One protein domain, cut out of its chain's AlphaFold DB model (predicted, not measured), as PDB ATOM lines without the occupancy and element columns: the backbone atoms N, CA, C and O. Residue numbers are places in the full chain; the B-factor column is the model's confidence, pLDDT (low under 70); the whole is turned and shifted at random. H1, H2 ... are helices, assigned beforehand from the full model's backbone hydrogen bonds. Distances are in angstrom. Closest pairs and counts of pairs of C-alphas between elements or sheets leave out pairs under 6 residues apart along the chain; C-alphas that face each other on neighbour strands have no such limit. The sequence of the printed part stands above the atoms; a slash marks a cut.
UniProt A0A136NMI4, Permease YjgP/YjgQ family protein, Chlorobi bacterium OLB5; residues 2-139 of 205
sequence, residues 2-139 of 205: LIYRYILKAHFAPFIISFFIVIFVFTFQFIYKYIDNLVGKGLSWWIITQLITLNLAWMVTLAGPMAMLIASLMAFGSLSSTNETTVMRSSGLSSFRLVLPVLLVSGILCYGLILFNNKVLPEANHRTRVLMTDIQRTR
ATOM      1  N   LEU A   2      22.350 -52.480  42.895       82.81
ATOM      2  CA  LEU A   2      21.951 -52.351  41.478       82.81
ATOM      3  C   LEU A   2      20.542 -52.897  41.169       82.81
ATOM      4  O   LEU A   2      19.773 -52.222  40.492       82.81
ATOM      5  N   ILE A   3      20.191 -54.070  41.711       85.06
ATOM      6  CA  ILE A   3      18.896 -54.735  41.460       85.06
ATOM      7  C   ILE A   3      17.717 -53.843  41.871       85.06
ATOM      8  O   ILE A   3      16.740 -53.731  41.140       85.06
ATOM      9  N   TYR A   4      17.823 -53.142  43.003       87.88
ATOM     10  CA  TYR A   4      16.758 -52.246  43.462       87.88
ATOM     11  C   TYR A   4      16.552 -51.087  42.499       87.88
ATOM     12  O   TYR A   4      15.422 -50.816  42.109       87.88
ATOM     13  N   ARG A   5      17.639 -50.442  42.061       87.69
ATOM     14  CA  ARG A   5      17.573 -49.340  41.095       87.69
ATOM     15  C   ARG A   5      16.984 -49.791  39.758       87.69
ATOM     16  O   ARG A   5      16.253 -49.028  39.133       87.69
ATOM     17  N   TYR A   6      17.279 -51.019  39.342       90.12
ATOM     18  CA  TYR A   6      16.724 -51.605  38.129       90.12
ATOM     19  C   TYR A   6      15.211 -51.842  38.244       90.12
ATOM     20  O   TYR A   6      14.460 -51.334  37.417       90.12
ATOM     21  N   ILE A   7      14.753 -52.499  39.318       89.44
ATOM     22  CA  ILE A   7      13.319 -52.736  39.575       89.44
ATOM     23  C   ILE A   7      12.560 -51.408  39.713       89.44
ATOM     24  O   ILE A   7      11.484 -51.250  39.146       89.44
ATOM     25  N   LEU A   8      13.141 -50.422  40.401       89.19
ATOM     26  CA  LEU A   8      12.582 -49.072  40.523       89.19
ATOM     27  C   LEU A   8      12.421 -48.389  39.162       89.19
ATOM     28  O   LEU A   8      11.383 -47.793  38.899       89.19
ATOM     29  N   LYS A   9      13.419 -48.491  38.279       89.94
ATOM     30  CA  LYS A   9      13.338 -47.922  36.928       89.94
ATOM     31  C   LYS A   9      12.278 -48.634  36.082       89.94
ATOM     32  O   LYS A   9      11.541 -47.967  35.361       89.94
ATOM     33  N   ALA A  10      12.186 -49.959  36.207       90.31
ATOM     34  CA  ALA A  10      11.167 -50.767  35.543       90.31
ATOM     35  C   ALA A  10       9.749 -50.472  36.059       90.31
ATOM     36  O   ALA A  10       8.794 -50.614  35.307       90.31
ATOM     37  N   HIS A  11       9.602 -50.035  37.313       93.25
ATOM     38  CA  HIS A  11       8.316 -49.688  37.927       93.25
ATOM     39  C   HIS A  11       7.885 -48.238  37.670       93.25
ATOM     40  O   HIS A  11       6.719 -47.978  37.374       93.25
ATOM     41  N   PHE A  12       8.826 -47.295  37.716       92.12
ATOM     42  CA  PHE A  12       8.536 -45.861  37.652       92.12
ATOM     43  C   PHE A  12       7.886 -45.429  36.331       92.12
ATOM     44  O   PHE A  12       6.925 -44.663  36.340       92.12
ATOM     45  N   ALA A  13       8.374 -45.930  35.192       91.88
ATOM     46  CA  ALA A  13       7.808 -45.575  33.890       91.88
ATOM     47  C   ALA A  13       6.356 -46.084  33.721       91.88
ATOM     48  O   ALA A  13       5.481 -45.259  33.443       91.88
ATOM     49  N   PRO A  14       6.047 -47.376  33.969       93.69
ATOM     50  CA  PRO A  14       4.670 -47.862  34.007       93.69
ATOM     51  C   PRO A  14       3.778 -47.131  35.008       93.69
ATOM     52  O   PRO A  14       2.607 -46.915  34.710       93.69
ATOM     53  N   PHE A  15       4.303 -46.721  36.166       94.88
ATOM     54  CA  PHE A  15       3.543 -45.960  37.160       94.88
ATOM     55  C   PHE A  15       3.065 -44.618  36.626       94.88
ATOM     56  O   PHE A  15       1.866 -44.347  36.670       94.88
ATOM     57  N   ILE A  16       3.965 -43.808  36.068       95.06
ATOM     58  CA  ILE A  16       3.600 -42.499  35.520       95.06
ATOM     59  C   ILE A  16       2.605 -42.657  34.369       95.06
ATOM     60  O   ILE A  16       1.568 -41.998  34.362       95.06
ATOM     61  N   ILE A  17       2.870 -43.575  33.436       95.56
ATOM     62  CA  ILE A  17       1.983 -43.826  32.294       95.56
ATOM     63  C   ILE A  17       0.593 -44.267  32.772       95.56
ATOM     64  O   ILE A  17      -0.411 -43.680  32.374       95.56
ATOM     65  N   SER A  18       0.525 -45.251  33.671       94.88
ATOM     66  CA  SER A  18      -0.748 -45.759  34.193       94.88
ATOM     67  C   SER A  18      -1.509 -44.694  34.975       94.88
ATOM     68  O   SER A  18      -2.723 -44.597  34.847       94.88
ATOM     69  N   PHE A  19      -0.813 -43.858  35.748       94.81
ATOM     70  CA  PHE A  19      -1.428 -42.769  36.501       94.81
ATOM     71  C   PHE A  19      -2.097 -41.742  35.585       94.81
ATOM     72  O   PHE A  19      -3.263 -41.405  35.793       94.81
ATOM     73  N   PHE A  20      -1.406 -41.306  34.527       95.12
ATOM     74  CA  PHE A  20      -1.986 -40.393  33.539       95.12
ATOM     75  C   PHE A  20      -3.155 -41.021  32.782       95.12
ATOM     76  O   PHE A  20      -4.169 -40.355  32.583       95.12
ATOM     77  N   ILE A  21      -3.055 -42.299  32.407       96.00
ATOM     78  CA  ILE A  21      -4.152 -43.017  31.745       96.00
ATOM     79  C   ILE A  21      -5.382 -43.078  32.655       96.00
ATOM     80  O   ILE A  21      -6.478 -42.749  32.212       96.00
ATOM     81  N   VAL A  22      -5.223 -43.449  33.928       95.25
ATOM     82  CA  VAL A  22      -6.350 -43.548  34.867       95.25
ATOM     83  C   VAL A  22      -6.987 -42.178  35.117       95.25
ATOM     84  O   VAL A  22      -8.211 -42.064  35.084       95.25
ATOM     85  N   ILE A  23      -6.189 -41.118  35.290       93.38
ATOM     86  CA  ILE A  23      -6.712 -39.744  35.412       93.38
ATOM     87  C   ILE A  23      -7.472 -39.326  34.156       93.38
ATOM     88  O   ILE A  23      -8.545 -38.730  34.258       93.38
ATOM     89  N   PHE A  24      -6.936 -39.631  32.977       93.69
ATOM     90  CA  PHE A  24      -7.585 -39.312  31.713       93.69
ATOM     91  C   PHE A  24      -8.936 -40.025  31.592       93.69
ATOM     92  O   PHE A  24      -9.943 -39.385  31.296       93.69
ATOM     93  N   VAL A  25      -8.979 -41.322  31.907       94.75
ATOM     94  CA  VAL A  25     -10.215 -42.117  31.919       94.75
ATOM     95  C   VAL A  25     -11.232 -41.536  32.900       94.75
ATOM     96  O   VAL A  25     -12.385 -41.342  32.522       94.75
ATOM     97  N   PHE A  26     -10.827 -41.186  34.123       92.12
ATOM     98  CA  PHE A  26     -11.734 -40.562  35.089       92.12
ATOM     99  C   PHE A  26     -12.223 -39.186  34.649       92.12
ATOM    100  O   PHE A  26     -13.397 -38.872  34.831       92.12
ATOM    101  N   THR A  27     -11.364 -38.380  34.030       88.81
ATOM    102  CA  THR A  27     -11.759 -37.076  33.485       88.81
ATOM    103  C   THR A  27     -12.798 -37.252  32.382       88.81
ATOM    104  O   THR A  27     -13.810 -36.554  32.364       88.81
ATOM    105  N   PHE A  28     -12.601 -38.223  31.492       89.38
ATOM    106  CA  PHE A  28     -13.554 -38.515  30.427       89.38
ATOM    107  C   PHE A  28     -14.879 -39.056  30.976       89.38
ATOM    108  O   PHE A  28     -15.947 -38.602  30.573       89.38
ATOM    109  N   GLN A  29     -14.818 -39.969  31.950       88.38
ATOM    110  CA  GLN A  29     -15.992 -40.477  32.660       88.38
ATOM    111  C   GLN A  29     -16.771 -39.342  33.331       88.38
ATOM    112  O   GLN A  29     -18.001 -39.324  33.293       88.38
ATOM    113  N   PHE A  30     -16.062 -38.387  33.929       84.75
ATOM    114  CA  PHE A  30     -16.655 -37.210  34.538       84.75
ATOM    115  C   PHE A  30     -17.361 -36.341  33.495       84.75
ATOM    116  O   PHE A  30     -18.539 -36.040  33.655       84.75
ATOM    117  N   ILE A  31     -16.689 -35.999  32.394       84.06
ATOM    118  CA  ILE A  31     -17.301 -35.216  31.317       84.06
ATOM    119  C   ILE A  31     -18.549 -35.924  30.794       84.06
ATOM    120  O   ILE A  31     -19.592 -35.292  30.713       84.06
ATOM    121  N   TYR A  32     -18.477 -37.227  30.516       84.88
ATOM    122  CA  TYR A  32     -19.620 -38.003  30.033       84.88
ATOM    123  C   TYR A  32     -20.795 -37.986  31.018       84.88
ATOM    124  O   TYR A  32     -21.928 -37.748  30.620       84.88
ATOM    125  N   LYS A  33     -20.533 -38.172  32.317       80.12
ATOM    126  CA  LYS A  33     -21.575 -38.159  33.354       80.12
ATOM    127  C   LYS A  33     -22.244 -36.791  33.510       80.12
ATOM    128  O   LYS A  33     -23.420 -36.724  33.856       80.12
ATOM    129  N   TYR A  34     -21.500 -35.708  33.309       75.56
ATOM    130  CA  TYR A  34     -21.992 -34.348  33.517       75.56
ATOM    131  C   TYR A  34     -22.314 -33.615  32.212       75.56
ATOM    132  O   TYR A  34     -22.719 -32.459  32.276       75.56
ATOM    133  N   ILE A  35     -22.199 -34.252  31.043       76.75
ATOM    134  CA  ILE A  35     -22.378 -33.578  29.751       76.75
ATOM    135  C   ILE A  35     -23.772 -32.961  29.618       76.75
ATOM    136  O   ILE A  35     -23.868 -31.789  29.274       76.75
ATOM    137  N   ASP A  36     -24.820 -33.680  30.024       69.62
ATOM    138  CA  ASP A  36     -26.212 -33.205  29.982       69.62
ATOM    139  C   ASP A  36     -26.456 -32.023  30.936       69.62
ATOM    140  O   ASP A  36     -27.302 -31.164  30.704       69.62
ATOM    141  N   ASN A  37     -25.661 -31.938  32.006       66.12
ATOM    142  CA  ASN A  37     -25.720 -30.844  32.970       66.12
ATOM    143  C   ASN A  37     -24.871 -29.634  32.558       66.12
ATOM    144  O   ASN A  37     -25.142 -28.513  32.981       66.12
ATOM    145  N   LEU A  38     -23.830 -29.841  31.754       68.25
ATOM    146  CA  LEU A  38     -22.913 -28.791  31.314       68.25
ATOM    147  C   LEU A  38     -23.351 -28.174  29.978       68.25
ATOM    148  O   LEU A  38     -23.144 -26.981  29.750       68.25
ATOM    149  N   VAL A  39     -23.967 -28.970  29.103       64.62
ATOM    150  CA  VAL A  39     -24.405 -28.576  27.763       64.62
ATOM    151  C   VAL A  39     -25.858 -28.103  27.818       64.62
ATOM    152  O   VAL A  39     -26.730 -28.785  28.335       64.62
ATOM    153  N   GLY A  40     -26.128 -26.911  27.280       60.97
ATOM    154  CA  GLY A  40     -27.493 -26.375  27.156       60.97
ATOM    155  C   GLY A  40     -27.991 -25.503  28.316       60.97
ATOM    156  O   GLY A  40     -29.061 -24.925  28.184       60.97
ATOM    157  N   LYS A  41     -27.217 -25.342  29.402       61.25
ATOM    158  CA  LYS A  41     -27.580 -24.519  30.586       61.25
ATOM    159  C   LYS A  41     -26.819 -23.178  30.697       61.25
ATOM    160  O   LYS A  41     -26.790 -22.533  31.749       61.25
ATOM    161  N   GLY A  42     -26.118 -22.785  29.628       58.22
ATOM    162  CA  GLY A  42     -25.384 -21.516  29.540       58.22
ATOM    163  C   GLY A  42     -24.283 -21.322  30.595       58.22
ATOM    164  O   GLY A  42     -24.004 -20.176  30.962       58.22
ATOM    165  N   LEU A  43     -23.699 -22.404  31.135       64.75
ATOM    166  CA  LEU A  43     -22.609 -22.314  32.110       64.75
ATOM    167  C   LEU A  43     -21.384 -21.641  31.482       64.75
ATOM    168  O   LEU A  43     -20.952 -21.995  30.387       64.75
ATOM    169  N   SER A  44     -20.792 -20.690  32.210       68.94
ATOM    170  CA  SER A  44     -19.517 -20.094  31.811       68.94
ATOM    171  C   SER A  44     -18.429 -21.169  31.781       68.94
ATOM    172  O   SER A  44     -18.311 -21.950  32.727       68.94
ATOM    173  N   TRP A  45     -17.598 -21.169  30.732       68.56
ATOM    174  CA  TRP A  45     -16.451 -22.077  30.573       68.56
ATOM    175  C   TRP A  45     -15.565 -22.139  31.829       68.56
ATOM    176  O   TRP A  45     -15.053 -23.198  32.182       68.56
ATOM    177  N   TRP A  46     -15.461 -21.022  32.556       71.94
ATOM    178  CA  TRP A  46     -14.711 -20.918  33.809       71.94
ATOM    179  C   TRP A  46     -15.264 -21.789  34.948       71.94
ATOM    180  O   TRP A  46     -14.507 -22.355  35.732       71.94
ATOM    181  N   ILE A  47     -16.587 -21.935  35.032       68.94
ATOM    182  CA  ILE A  47     -17.231 -22.774  36.053       68.94
ATOM    183  C   ILE A  47     -16.965 -24.249  35.742       68.94
ATOM    184  O   ILE A  47     -16.686 -25.036  36.643       68.94
ATOM    185  N   ILE A  48     -16.980 -24.615  34.458       74.31
ATOM    186  CA  ILE A  48     -16.713 -25.983  33.997       74.31
ATOM    187  C   ILE A  48     -15.279 -26.392  34.350       74.31
ATOM    188  O   ILE A  48     -15.062 -27.447  34.948       74.31
ATOM    189  N   THR A  49     -14.293 -25.544  34.046       73.31
ATOM    190  CA  THR A  49     -12.887 -25.819  34.371       73.31
ATOM    191  C   THR A  49     -12.644 -25.869  35.879       73.31
ATOM    192  O   THR A  49     -11.910 -26.742  36.349       73.31
ATOM    193  N   GLN A  50     -13.292 -25.000  36.659       75.00
ATOM    194  CA  GLN A  50     -13.212 -25.021  38.122       75.00
ATOM    195  C   GLN A  50     -13.776 -26.324  38.705       75.00
ATOM    196  O   GLN A  50     -13.172 -26.913  39.601       75.00
ATOM    197  N   LEU A  51     -14.890 -26.808  38.158       74.75
ATOM    198  CA  LEU A  51     -15.561 -28.024  38.606       74.75
ATOM    199  C   LEU A  51     -14.751 -29.285  38.253       74.75
ATOM    200  O   LEU A  51     -14.605 -30.176  39.095       74.75
ATOM    201  N   ILE A  52     -14.134 -29.326  37.066       79.81
ATOM    202  CA  ILE A  52     -13.170 -30.373  36.683       79.81
ATOM    203  C   ILE A  52     -11.961 -30.360  37.629       79.81
ATOM    204  O   ILE A  52     -11.561 -31.407  38.132       79.81
ATOM    205  N   THR A  53     -11.407 -29.181  37.926       77.25
ATOM    206  CA  THR A  53     -10.232 -29.041  38.807       77.25
ATOM    207  C   THR A  53     -10.510 -29.527  40.227       77.25
ATOM    208  O   THR A  53      -9.678 -30.196  40.836       77.25
ATOM    209  N   LEU A  54     -11.699 -29.240  40.751       75.44
ATOM    210  CA  LEU A  54     -12.131 -29.734  42.055       75.44
ATOM    211  C   LEU A  54     -12.300 -31.256  42.075       75.44
ATOM    212  O   LEU A  54     -11.864 -31.912  43.020       75.44
ATOM    213  N   ASN A  55     -12.871 -31.825  41.012       80.19
ATOM    214  CA  ASN A  55     -13.047 -33.272  40.896       80.19
ATOM    215  C   ASN A  55     -11.721 -34.019  40.702       80.19
ATOM    216  O   ASN A  55     -11.593 -35.156  41.162       80.19
ATOM    217  N   LEU A  56     -10.707 -33.386  40.103       82.88
ATOM    218  CA  LEU A  56      -9.376 -33.978  39.953       82.88
ATOM    219  C   LEU A  56      -8.754 -34.375  41.301       82.88
ATOM    220  O   LEU A  56      -8.066 -35.391  41.365       82.88
ATOM    221  N   ALA A  57      -9.028 -33.652  42.393       82.62
ATOM    222  CA  ALA A  57      -8.519 -34.013  43.721       82.62
ATOM    223  C   ALA A  57      -9.029 -35.393  44.189       82.62
ATOM    224  O   ALA A  57      -8.258 -36.238  44.657       82.62
ATOM    225  N   TRP A  58     -10.320 -35.665  44.001       80.44
ATOM    226  CA  TRP A  58     -10.896 -36.985  44.261       80.44
ATOM    227  C   TRP A  58     -10.322 -38.046  43.311       80.44
ATOM    228  O   TRP A  58      -9.921 -39.125  43.753       80.44
ATOM    229  N   MET A  59     -10.207 -37.724  42.019       87.81
ATOM    230  CA  MET A  59      -9.671 -38.646  41.013       87.81
ATOM    231  C   MET A  59      -8.240 -39.068  41.324       87.81
ATOM    232  O   MET A  59      -7.939 -40.248  41.229       87.81
ATOM    233  N   VAL A  60      -7.370 -38.146  41.741       88.19
ATOM    234  CA  VAL A  60      -5.981 -38.441  42.135       88.19
ATOM    235  C   VAL A  60      -5.935 -39.406  43.320       88.19
ATOM    236  O   VAL A  60      -5.114 -40.326  43.333       88.19
ATOM    237  N   THR A  61      -6.847 -39.239  44.280       87.56
ATOM    238  CA  THR A  61      -6.937 -40.099  45.469       87.56
ATOM    239  C   THR A  61      -7.248 -41.552  45.094       87.56
ATOM    240  O   THR A  61      -6.671 -42.471  45.672       87.56
ATOM    241  N   LEU A  62      -8.108 -41.771  44.094       87.81
ATOM    242  CA  LEU A  62      -8.418 -43.106  43.568       87.81
ATOM    243  C   LEU A  62      -7.380 -43.612  42.556       87.81
ATOM    244  O   LEU A  62      -7.029 -44.793  42.549       87.81
ATOM    245  N   ALA A  63      -6.872 -42.725  41.703       91.88
ATOM    246  CA  ALA A  63      -5.950 -43.062  40.627       91.88
ATOM    247  C   ALA A  63      -4.582 -43.496  41.159       91.88
ATOM    248  O   ALA A  63      -3.965 -44.379  40.573       91.88
ATOM    249  N   GLY A  64      -4.121 -42.933  42.280       90.94
ATOM    250  CA  GLY A  64      -2.865 -43.313  42.932       90.94
ATOM    251  C   GLY A  64      -2.735 -44.823  43.196       90.94
ATOM    252  O   GLY A  64      -1.841 -45.458  42.624       90.94
ATOM    253  N   PRO A  65      -3.606 -45.437  44.022       92.06
ATOM    254  CA  PRO A  65      -3.532 -46.869  44.314       92.06
ATOM    255  C   PRO A  65      -3.808 -47.748  43.083       92.06
ATOM    256  O   PRO A  65      -3.156 -48.778  42.913       92.06
ATOM    257  N   MET A  66      -4.712 -47.331  42.191       94.25
ATOM    258  CA  MET A  66      -4.990 -48.058  40.944       94.25
ATOM    259  C   MET A  66      -3.772 -48.095  40.014       94.25
ATOM    260  O   MET A  66      -3.388 -49.160  39.529       94.25
ATOM    261  N   ALA A  67      -3.113 -46.956  39.808       95.00
ATOM    262  CA  ALA A  67      -1.899 -46.870  39.007       95.00
ATOM    263  C   ALA A  67      -0.753 -47.679  39.622       95.00
ATOM    264  O   ALA A  67      -0.002 -48.325  38.894       95.00
ATOM    265  N   MET A  68      -0.643 -47.705  40.956       94.44
ATOM    266  CA  MET A  68       0.357 -48.512  41.660       94.44
ATOM    267  C   MET A  68       0.195 -50.013  41.384       94.44
ATOM    268  O   MET A  68       1.193 -50.711  41.178       94.44
ATOM    269  N   LEU A  69      -1.044 -50.509  41.340       94.56
ATOM    270  CA  LEU A  69      -1.347 -51.898  40.980       94.56
ATOM    271  C   LEU A  69      -0.919 -52.212  39.546       94.56
ATOM    272  O   LEU A  69      -0.168 -53.164  39.330       94.56
ATOM    273  N   ILE A  70      -1.341 -51.389  38.582       95.31
ATOM    274  CA  ILE A  70      -1.025 -51.590  37.160       95.31
ATOM    275  C   ILE A  70       0.491 -51.539  36.936       95.31
ATOM    276  O   ILE A  70       1.049 -52.409  36.270       95.31
ATOM    277  N   ALA A  71       1.178 -50.580  37.552       95.25
ATOM    278  CA  ALA A  71       2.625 -50.439  37.451       95.25
ATOM    279  C   ALA A  71       3.376 -51.644  38.014       95.25
ATOM    280  O   ALA A  71       4.335 -52.121  37.408       95.25
ATOM    281  N   SER A  72       2.927 -52.157  39.161       93.62
ATOM    282  CA  SER A  72       3.517 -53.345  39.780       93.62
ATOM    283  C   SER A  72       3.316 -54.572  38.896       93.62
ATOM    284  O   SER A  72       4.260 -55.329  38.676       93.62
ATOM    285  N   LEU A  73       2.118 -54.728  38.327       94.12
ATOM    286  CA  LEU A  73       1.811 -55.803  37.391       94.12
ATOM    287  C   LEU A  73       2.664 -55.714  36.120       94.12
ATOM    288  O   LEU A  73       3.231 -56.719  35.707       94.12
ATOM    289  N   MET A  74       2.805 -54.529  35.525       93.62
ATOM    290  CA  MET A  74       3.633 -54.328  34.332       93.62
ATOM    291  C   MET A  74       5.118 -54.557  34.611       93.62
ATOM    292  O   MET A  74       5.783 -55.237  33.833       93.62
ATOM    293  N   ALA A  75       5.640 -54.040  35.725       92.12
ATOM    294  CA  ALA A  75       7.041 -54.208  36.088       92.12
ATOM    295  C   ALA A  75       7.375 -55.688  36.313       92.12
ATOM    296  O   ALA A  75       8.245 -56.238  35.642       92.12
ATOM    297  N   PHE A  76       6.648 -56.370  37.203       91.44
ATOM    298  CA  PHE A  76       6.892 -57.790  37.463       91.44
ATOM    299  C   PHE A  76       6.508 -58.679  36.279       91.44
ATOM    300  O   PHE A  76       7.191 -59.669  36.032       91.44
ATOM    301  N   GLY A  77       5.483 -58.313  35.508       91.50
ATOM    302  CA  GLY A  77       5.100 -59.003  34.278       91.50
ATOM    303  C   GLY A  77       6.199 -58.946  33.219       91.50
ATOM    304  O   GLY A  77       6.538 -59.975  32.641       91.50
ATOM    305  N   SER A  78       6.826 -57.783  33.024       91.00
ATOM    306  CA  SER A  78       7.949 -57.611  32.096       91.00
ATOM    307  C   SER A  78       9.216 -58.333  32.559       91.00
ATOM    308  O   SER A  78       9.923 -58.921  31.744       91.00
ATOM    309  N   LEU A  79       9.526 -58.308  33.859       90.38
ATOM    310  CA  LEU A  79      10.658 -59.064  34.408       90.38
ATOM    311  C   LEU A  79      10.406 -60.582  34.348       90.38
ATOM    312  O   LEU A  79      11.346 -61.371  34.255       90.38
ATOM    313  N   SER A  80       9.143 -61.006  34.414       90.44
ATOM    314  CA  SER A  80       8.771 -62.416  34.303       90.44
ATOM    315  C   SER A  80       8.792 -62.908  32.856       90.44
ATOM    316  O   SER A  80       9.222 -64.035  32.623       90.44
ATOM    317  N   SER A  81       8.370 -62.095  31.881       91.06
ATOM    318  CA  SER A  81       8.363 -62.479  30.459       91.06
ATOM    319  C   SER A  81       9.772 -62.632  29.881       91.06
ATOM    320  O   SER A  81      10.003 -63.462  29.006       91.06
ATOM    321  N   THR A  82      10.728 -61.873  30.412       91.81
ATOM    322  CA  THR A  82      12.155 -61.930  30.058       91.81
ATOM    323  C   THR A  82      12.935 -62.983  30.853       91.81
ATOM    324  O   THR A  82      14.150 -63.085  30.709       91.81
ATOM    325  N   ASN A  83      12.264 -63.791  31.686       90.12
ATOM    326  CA  ASN A  83      12.871 -64.749  32.623       90.12
ATOM    327  C   ASN A  83      13.865 -64.133  33.630       90.12
ATOM    328  O   ASN A  83      14.541 -64.867  34.356       90.12
ATOM    329  N   GLU A  84      13.927 -62.805  33.753       88.75
ATOM    330  CA  GLU A  84      14.819 -62.117  34.690       88.75
ATOM    331  C   GLU A  84      14.479 -62.469  36.144       88.75
ATOM    332  O   GLU A  84      15.376 -62.683  36.964       88.75
ATOM    333  N   THR A  85      13.191 -62.627  36.475       87.19
ATOM    334  CA  THR A  85      12.771 -63.120  37.800       87.19
ATOM    335  C   THR A  85      13.292 -64.523  38.092       87.19
ATOM    336  O   THR A  85      13.651 -64.815  39.232       87.19
ATOM    337  N   THR A  86      13.346 -65.398  37.087       87.31
ATOM    338  CA  THR A  86      13.798 -66.789  37.237       87.31
ATOM    339  C   THR A  86      15.306 -66.843  37.464       87.31
ATOM    340  O   THR A  86      15.753 -67.520  38.387       87.31
ATOM    341  N   VAL A  87      16.077 -66.054  36.707       88.62
ATOM    342  CA  VAL A  87      17.538 -65.927  36.863       88.62
ATOM    343  C   VAL A  87      17.910 -65.335  38.225       88.62
ATOM    344  O   VAL A  87      18.828 -65.808  38.897       88.62
ATOM    345  N   MET A  88      17.177 -64.318  38.686       88.31
ATOM    346  CA  MET A  88      17.405 -63.748  40.015       88.31
ATOM    347  C   MET A  88      17.145 -64.776  41.121       88.31
ATOM    348  O   MET A  88      17.938 -64.888  42.057       88.31
ATOM    349  N   ARG A  89      16.078 -65.576  41.002       85.38
ATOM    350  CA  ARG A  89      15.756 -66.626  41.980       85.38
ATOM    351  C   ARG A  89      16.777 -67.764  41.976       85.38
ATOM    352  O   ARG A  89      17.170 -68.201  43.054       85.38
ATOM    353  N   SER A  90      17.245 -68.207  40.808       87.94
ATOM    354  CA  SER A  90      18.280 -69.249  40.713       87.94
ATOM    355  C   SER A  90      19.637 -68.786  41.250       87.94
ATOM    356  O   SER A  90      20.402 -69.598  41.758       87.94
ATOM    357  N   SER A  91      19.897 -67.475  41.242       86.56
ATOM    358  CA  SER A  91      21.083 -66.855  41.853       86.56
ATOM    359  C   SER A  91      21.003 -66.732  43.387       86.56
ATOM    360  O   SER A  91      21.856 -66.092  44.002       86.56
ATOM    361  N   GLY A  92      19.972 -67.297  44.026       84.38
ATOM    362  CA  GLY A  92      19.799 -67.292  45.482       84.38
ATOM    363  C   GLY A  92      19.120 -66.041  46.053       84.38
ATOM    364  O   GLY A  92      19.099 -65.854  47.272       84.38
ATOM    365  N   LEU A  93      18.539 -65.166  45.220       85.75
ATOM    366  CA  LEU A  93      17.747 -64.037  45.717       85.75
ATOM    367  C   LEU A  93      16.355 -64.509  46.154       85.75
ATOM    368  O   LEU A  93      15.570 -65.026  45.361       85.75
ATOM    369  N   SER A  94      16.022 -64.259  47.422       84.94
ATOM    370  CA  SER A  94      14.668 -64.472  47.942       84.94
ATOM    371  C   SER A  94      13.653 -63.571  47.230       84.94
ATOM    372  O   SER A  94      13.894 -62.376  47.042       84.94
ATOM    373  N   SER A  95      12.481 -64.123  46.901       81.38
ATOM    374  CA  SER A  95      11.371 -63.397  46.267       81.38
ATOM    375  C   SER A  95      10.943 -62.158  47.054       81.38
ATOM    376  O   SER A  95      10.633 -61.130  46.458       81.38
ATOM    377  N   PHE A  96      11.014 -62.203  48.387       85.44
ATOM    378  CA  PHE A  96      10.705 -61.051  49.240       85.44
ATOM    379  C   PHE A  96      11.612 -59.848  48.963       85.44
ATOM    380  O   PHE A  96      11.164 -58.703  49.006       85.44
ATOM    381  N   ARG A  97      12.881 -60.090  48.618       86.06
ATOM    382  CA  ARG A  97      13.853 -59.028  48.335       86.06
ATOM    383  C   ARG A  97      13.574 -58.322  47.000       86.06
ATOM    384  O   ARG A  97      13.961 -57.169  46.845       86.06
ATOM    385  N   LEU A  98      12.881 -58.983  46.067       86.75
ATOM    386  CA  LEU A  98      12.441 -58.389  44.796       86.75
ATOM    387  C   LEU A  98      11.233 -57.460  44.978       86.75
ATOM    388  O   LEU A  98      11.141 -56.439  44.303       86.75
ATOM    389  N   VAL A  99      10.333 -57.790  45.909       89.25
ATOM    390  CA  VAL A  99       9.120 -56.997  46.184       89.25
ATOM    391  C   VAL A  99       9.417 -55.786  47.071       89.25
ATOM    392  O   VAL A  99       8.800 -54.735  46.907       89.25
ATOM    393  N   LEU A 100      10.403 -55.895  47.966       90.56
ATOM    394  CA  LEU A 100      10.800 -54.843  48.905       90.56
ATOM    395  C   LEU A 100      10.945 -53.426  48.296       90.56
ATOM    396  O   LEU A 100      10.375 -52.500  48.868       90.56
ATOM    397  N   PRO A 101      11.649 -53.200  47.164       89.31
ATOM    398  CA  PRO A 101      11.758 -51.859  46.580       89.31
ATOM    399  C   PRO A 101      10.408 -51.280  46.138       89.31
ATOM    400  O   PRO A 101      10.166 -50.093  46.332       89.31
ATOM    401  N   VAL A 102       9.513 -52.109  45.596       91.38
ATOM    402  CA  VAL A 102       8.164 -51.684  45.185       91.38
ATOM    403  C   VAL A 102       7.303 -51.371  46.412       91.38
ATOM    404  O   VAL A 102       6.555 -50.397  46.404       91.38
ATOM    405  N   LEU A 103       7.471 -52.138  47.493       91.44
ATOM    406  CA  LEU A 103       6.827 -51.900  48.789       91.44
ATOM    407  C   LEU A 103       7.254 -50.575  49.438       91.44
ATOM    408  O   LEU A 103       6.434 -49.876  50.025       91.44
ATOM    409  N   LEU A 104       8.529 -50.201  49.325       91.56
ATOM    410  CA  LEU A 104       8.999 -48.901  49.813       91.56
ATOM    411  C   LEU A 104       8.361 -47.750  49.026       91.56
ATOM    412  O   LEU A 104       7.929 -46.764  49.622       91.56
ATOM    413  N   VAL A 105       8.246 -47.888  47.702       91.44
ATOM    414  CA  VAL A 105       7.581 -46.891  46.849       91.44
ATOM    415  C   VAL A 105       6.092 -46.786  47.166       91.44
ATOM    416  O   VAL A 105       5.592 -45.669  47.304       91.44
ATOM    417  N   SER A 106       5.378 -47.907  47.337       91.88
ATOM    418  CA  SER A 106       3.965 -47.857  47.740       91.88
ATOM    419  C   SER A 106       3.794 -47.244  49.126       91.88
ATOM    420  O   SER A 106       2.830 -46.516  49.333       91.88
ATOM    421  N   GLY A 107       4.724 -47.478  50.058       92.44
ATOM    422  CA  GLY A 107       4.728 -46.834  51.371       92.44
ATOM    423  C   GLY A 107       4.846 -45.311  51.279       92.44
ATOM    424  O   GLY A 107       4.066 -44.593  51.905       92.44
ATOM    425  N   ILE A 108       5.759 -44.811  50.440       92.06
ATOM    426  CA  ILE A 108       5.920 -43.369  50.177       92.06
ATOM    427  C   ILE A 108       4.658 -42.792  49.526       92.06
ATOM    428  O   ILE A 108       4.171 -41.745  49.951       92.06
ATOM    429  N   LEU A 109       4.102 -43.485  48.528       91.69
ATOM    430  CA  LEU A 109       2.862 -43.080  47.867       91.69
ATOM    431  C   LEU A 109       1.688 -43.048  48.852       91.69
ATOM    432  O   LEU A 109       0.929 -42.087  48.858       91.69
ATOM    433  N   CYS A 110       1.560 -44.064  49.707       91.38
ATOM    434  CA  CYS A 110       0.533 -44.149  50.742       91.38
ATOM    435  C   CYS A 110       0.631 -42.966  51.709       91.38
ATOM    436  O   CYS A 110      -0.357 -42.272  51.933       91.38
ATOM    437  N   TYR A 111       1.832 -42.667  52.209       90.25
ATOM    438  CA  TYR A 111       2.054 -41.510  53.073       90.25
ATOM    439  C   TYR A 111       1.702 -40.187  52.371       90.25
ATOM    440  O   TYR A 111       1.011 -39.343  52.945       90.25
ATOM    441  N   GLY A 112       2.099 -40.026  51.104       86.69
ATOM    442  CA  GLY A 112       1.724 -38.870  50.287       86.69
ATOM    443  C   GLY A 112       0.211 -38.742  50.092       86.69
ATOM    444  O   GLY A 112      -0.338 -37.650  50.237       86.69
ATOM    445  N   LEU A 113      -0.479 -39.855  49.834       86.69
ATOM    446  CA  LEU A 113      -1.933 -39.903  49.694       86.69
ATOM    447  C   LEU A 113      -2.646 -39.588  51.007       86.69
ATOM    448  O   LEU A 113      -3.635 -38.870  50.972       86.69
ATOM    449  N   ILE A 114      -2.146 -40.044  52.157       86.56
ATOM    450  CA  ILE A 114      -2.704 -39.694  53.474       86.56
ATOM    451  C   ILE A 114      -2.616 -38.182  53.705       86.56
ATOM    452  O   ILE A 114      -3.598 -37.558  54.104       86.56
ATOM    453  N   LEU A 115      -1.467 -37.565  53.413       85.00
ATOM    454  CA  LEU A 115      -1.306 -36.113  53.530       85.00
ATOM    455  C   LEU A 115      -2.236 -35.352  52.577       85.00
ATOM    456  O   LEU A 115      -2.838 -34.351  52.970       85.00
ATOM    457  N   PHE A 116      -2.373 -35.839  51.344       81.12
ATOM    458  CA  PHE A 116      -3.275 -35.265  50.351       81.12
ATOM    459  C   PHE A 116      -4.744 -35.405  50.773       81.12
ATOM    460  O   PHE A 116      -5.509 -34.449  50.686       81.12
ATOM    461  N   ASN A 117      -5.127 -36.567  51.300       80.06
ATOM    462  CA  ASN A 117      -6.478 -36.850  51.760       80.06
ATOM    463  C   ASN A 117      -6.848 -36.015  52.990       80.06
ATOM    464  O   ASN A 117      -7.949 -35.493  53.048       80.06
ATOM    465  N   ASN A 118      -5.917 -35.803  53.922       75.75
ATOM    466  CA  ASN A 118      -6.189 -35.030  55.134       75.75
ATOM    467  C   ASN A 118      -6.242 -33.513  54.910       75.75
ATOM    468  O   ASN A 118      -6.880 -32.815  55.693       75.75
ATOM    469  N   LYS A 119      -5.560 -32.985  53.887       74.31
ATOM    470  CA  LYS A 119      -5.508 -31.535  53.636       74.31
ATOM    471  C   LYS A 119      -6.310 -31.112  52.412       74.31
ATOM    472  O   LYS A 119      -7.144 -30.223  52.501       74.31
ATOM    473  N   VAL A 120      -6.055 -31.750  51.274       70.75
ATOM    474  CA  VAL A 120      -6.547 -31.295  49.968       70.75
ATOM    475  C   VAL A 120      -7.954 -31.811  49.691       70.75
ATOM    476  O   VAL A 120      -8.795 -31.063  49.200       70.75
ATOM    477  N   LEU A 121      -8.240 -33.072  50.027       69.06
ATOM    478  CA  LEU A 121      -9.546 -33.667  49.746       69.06
ATOM    479  C   LEU A 121     -10.721 -33.002  50.498       69.06
ATOM    480  O   LEU A 121     -11.722 -32.713  49.840       69.06
ATOM    481  N   PRO A 122     -10.658 -32.711  51.815       66.62
ATOM    482  CA  PRO A 122     -11.758 -32.044  52.511       66.62
ATOM    483  C   PRO A 122     -11.979 -30.621  51.997       66.62
ATOM    484  O   PRO A 122     -13.124 -30.216  51.819       66.62
ATOM    485  N   GLU A 123     -10.911 -29.884  51.681       62.66
ATOM    486  CA  GLU A 123     -11.016 -28.534  51.121       62.66
ATOM    487  C   GLU A 123     -11.628 -28.553  49.710       62.66
ATOM    488  O   GLU A 123     -12.517 -27.752  49.408       62.66
ATOM    489  N   ALA A 124     -11.228 -29.507  48.862       61.34
ATOM    490  CA  ALA A 124     -11.802 -29.699  47.532       61.34
ATOM    491  C   ALA A 124     -13.279 -30.124  47.593       61.34
ATOM    492  O   ALA A 124     -14.113 -29.552  46.888       61.34
ATOM    493  N   ASN A 125     -13.637 -31.064  48.474       66.00
ATOM    494  CA  ASN A 125     -15.023 -31.498  48.662       66.00
ATOM    495  C   ASN A 125     -15.896 -30.369  49.222       66.00
ATOM    496  O   ASN A 125     -17.007 -30.153  48.736       66.00
ATOM    497  N   HIS A 126     -15.386 -29.605  50.191       63.47
ATOM    498  CA  HIS A 126     -16.090 -28.451  50.739       63.47
ATOM    499  C   HIS A 126     -16.333 -27.391  49.662       63.47
ATOM    500  O   HIS A 126     -17.464 -26.948  49.476       63.47
ATOM    501  N   ARG A 127     -15.301 -27.025  48.889       59.69
ATOM    502  CA  ARG A 127     -15.443 -26.063  47.785       59.69
ATOM    503  C   ARG A 127     -16.401 -26.560  46.708       59.69
ATOM    504  O   ARG A 127     -17.177 -25.760  46.203       59.69
ATOM    505  N   THR A 128     -16.396 -27.857  46.394       58.16
ATOM    506  CA  THR A 128     -17.341 -28.451  45.435       58.16
ATOM    507  C   THR A 128     -18.768 -28.304  45.924       58.16
ATOM    508  O   THR A 128     -19.632 -27.890  45.159       58.16
ATOM    509  N   ARG A 129     -19.016 -28.580  47.207       61.16
ATOM    510  CA  ARG A 129     -20.346 -28.445  47.800       61.16
ATOM    511  C   ARG A 129     -20.830 -26.997  47.777       61.16
ATOM    512  O   ARG A 129     -21.955 -26.761  47.358       61.16
ATOM    513  N   VAL A 130     -19.969 -26.048  48.150       65.12
ATOM    514  CA  VAL A 130     -20.289 -24.610  48.126       65.12
ATOM    515  C   VAL A 130     -20.571 -24.131  46.702       65.12
ATOM    516  O   VAL A 130     -21.615 -23.537  46.469       65.12
ATOM    517  N   LEU A 131     -19.716 -24.468  45.731       59.06
ATOM    518  CA  LEU A 131     -19.941 -24.127  44.320       59.06
ATOM    519  C   LEU A 131     -21.228 -24.742  43.774       59.06
ATOM    520  O   LEU A 131     -21.951 -24.079  43.041       59.06
ATOM    521  N   MET A 132     -21.541 -25.986  44.136       60.38
ATOM    522  CA  MET A 132     -22.788 -26.624  43.720       60.38
ATOM    523  C   MET A 132     -23.999 -25.889  44.307       60.38
ATOM    524  O   MET A 132     -24.954 -25.622  43.585       60.38
ATOM    525  N   THR A 133     -23.945 -25.496  45.584       59.84
ATOM    526  CA  THR A 133     -24.991 -24.685  46.225       59.84
ATOM    527  C   THR A 133     -25.117 -23.300  45.584       59.84
ATOM    528  O   THR A 133     -26.234 -22.843  45.352       59.84
ATOM    529  N   ASP A 134     -24.012 -22.647  45.228       59.56
ATOM    530  CA  ASP A 134     -24.030 -21.338  44.564       59.56
ATOM    531  C   ASP A 134     -24.550 -21.422  43.122       59.56
ATOM    532  O   ASP A 134     -25.310 -20.552  42.693       59.56
ATOM    533  N   ILE A 135     -24.220 -22.487  42.381       59.38
ATOM    534  CA  ILE A 135     -24.785 -22.763  41.050       59.38
ATOM    535  C   ILE A 135     -26.294 -23.001  41.157       59.38
ATOM    536  O   ILE A 135     -27.048 -22.405  40.391       59.38
ATOM    537  N   GLN A 136     -26.748 -23.797  42.130       55.84
ATOM    538  CA  GLN A 136     -28.177 -24.031  42.374       55.84
ATOM    539  C   GLN A 136     -28.924 -22.739  42.740       55.84
ATOM    540  O   GLN A 136     -30.040 -22.523  42.273       55.84
ATOM    541  N   ARG A 137     -28.299 -21.851  43.527       53.25
ATOM    542  CA  ARG A 137     -28.864 -20.547  43.918       53.25
ATOM    543  C   ARG A 137     -28.892 -19.536  42.776       53.25
ATOM    544  O   ARG A 137     -29.847 -18.777  42.661       53.25
ATOM    545  N   THR A 138     -27.853 -19.514  41.946       54.16
ATOM    546  CA  THR A 138     -27.714 -18.535  40.856       54.16
ATOM    547  C   THR A 138     -28.475 -18.972  39.605       54.16
ATOM    548  O   THR A 138     -28.892 -18.122  38.823       54.16
ATOM    549  N   ARG A 139     -28.666 -20.283  39.392       50.44
ATOM    550  CA  ARG A 139     -29.361 -20.855  38.228       50.44
ATOM    551  C   ARG A 139     -30.234 -22.062  38.614       50.44
ATOM    552  O   ARG A 139     -29.806 -23.205  38.442       50.44
TER     553      ARG A 139
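This is residues 2 to 139 of the 205 residues of the protein "Permease YjgP/YjgQ family protein" of Chlorobi bacterium OLB5 (UniProt A0A136NMI4). Three long, kinked helices, H1, H2 and H4, run up and down along a rod, each against the one before it, as a loose bundle. H1 and H2 make a helical hairpin, H4 runs back along H2, and the little helix H3 is in the turn between H2 and H4 at one end. The printed part has 138 residues with four named helices, H1 to H4 in order, and no named strand: all helix. The whole is loose, with a radius of gyration of the C-alphas of 20.3 A, and spans 69 by 28 by 17 A.

H1, residues 2 to 38, touches H2, residues 45 to 81, closest at the C-alphas of Phe 15 and Ala 71, 4.6 A apart. This hairpin runs opposite ways at a tilt of 35.4 degrees, only just steep. H2 is the hub, touching three helices. It touches H3, residues 84 to 90, only at the corner, and only just, with 3 pairs of C-alphas within 8 A, closest at Leu 79 and Thr 85, 5.7 A. H2 touches H4, residues 95 to 138, opposite ways at a shallow tilt of 15 degrees, closest at the C-alphas of Leu 54 and Ala 124, 5.5 A. H1 touches H4 with residues 4 to 11 alone, closest at the C-alphas of Tyr 4 and Pro 101, 5.9 A. H1 and H3 are apart. Every O i to N i+4 pair is within hydrogen-bond range in H3, against 29 of 33 in H1, 30 of 33 in H2 and 35 of 40 in H4.

H1 begins at C-alpha 2 (21.951, -52.351, 41.478), is 51.7 A long and has a kink of 36 degrees near residue 32. H2, 47.4 A, has one of 49 degrees near residue 60. H4, 59.7 A, has one of 41 degrees near residue 117 and ends at C-alpha 138 (-27.714, -18.535, 40.856).

The farthest C-alphas, Ser 91 and Thr 138, are 68.7 A apart. The printed part has no cut and no long link. The model's pLDDT is under 70 in residues 36 to 45, 47 and 121 to 139.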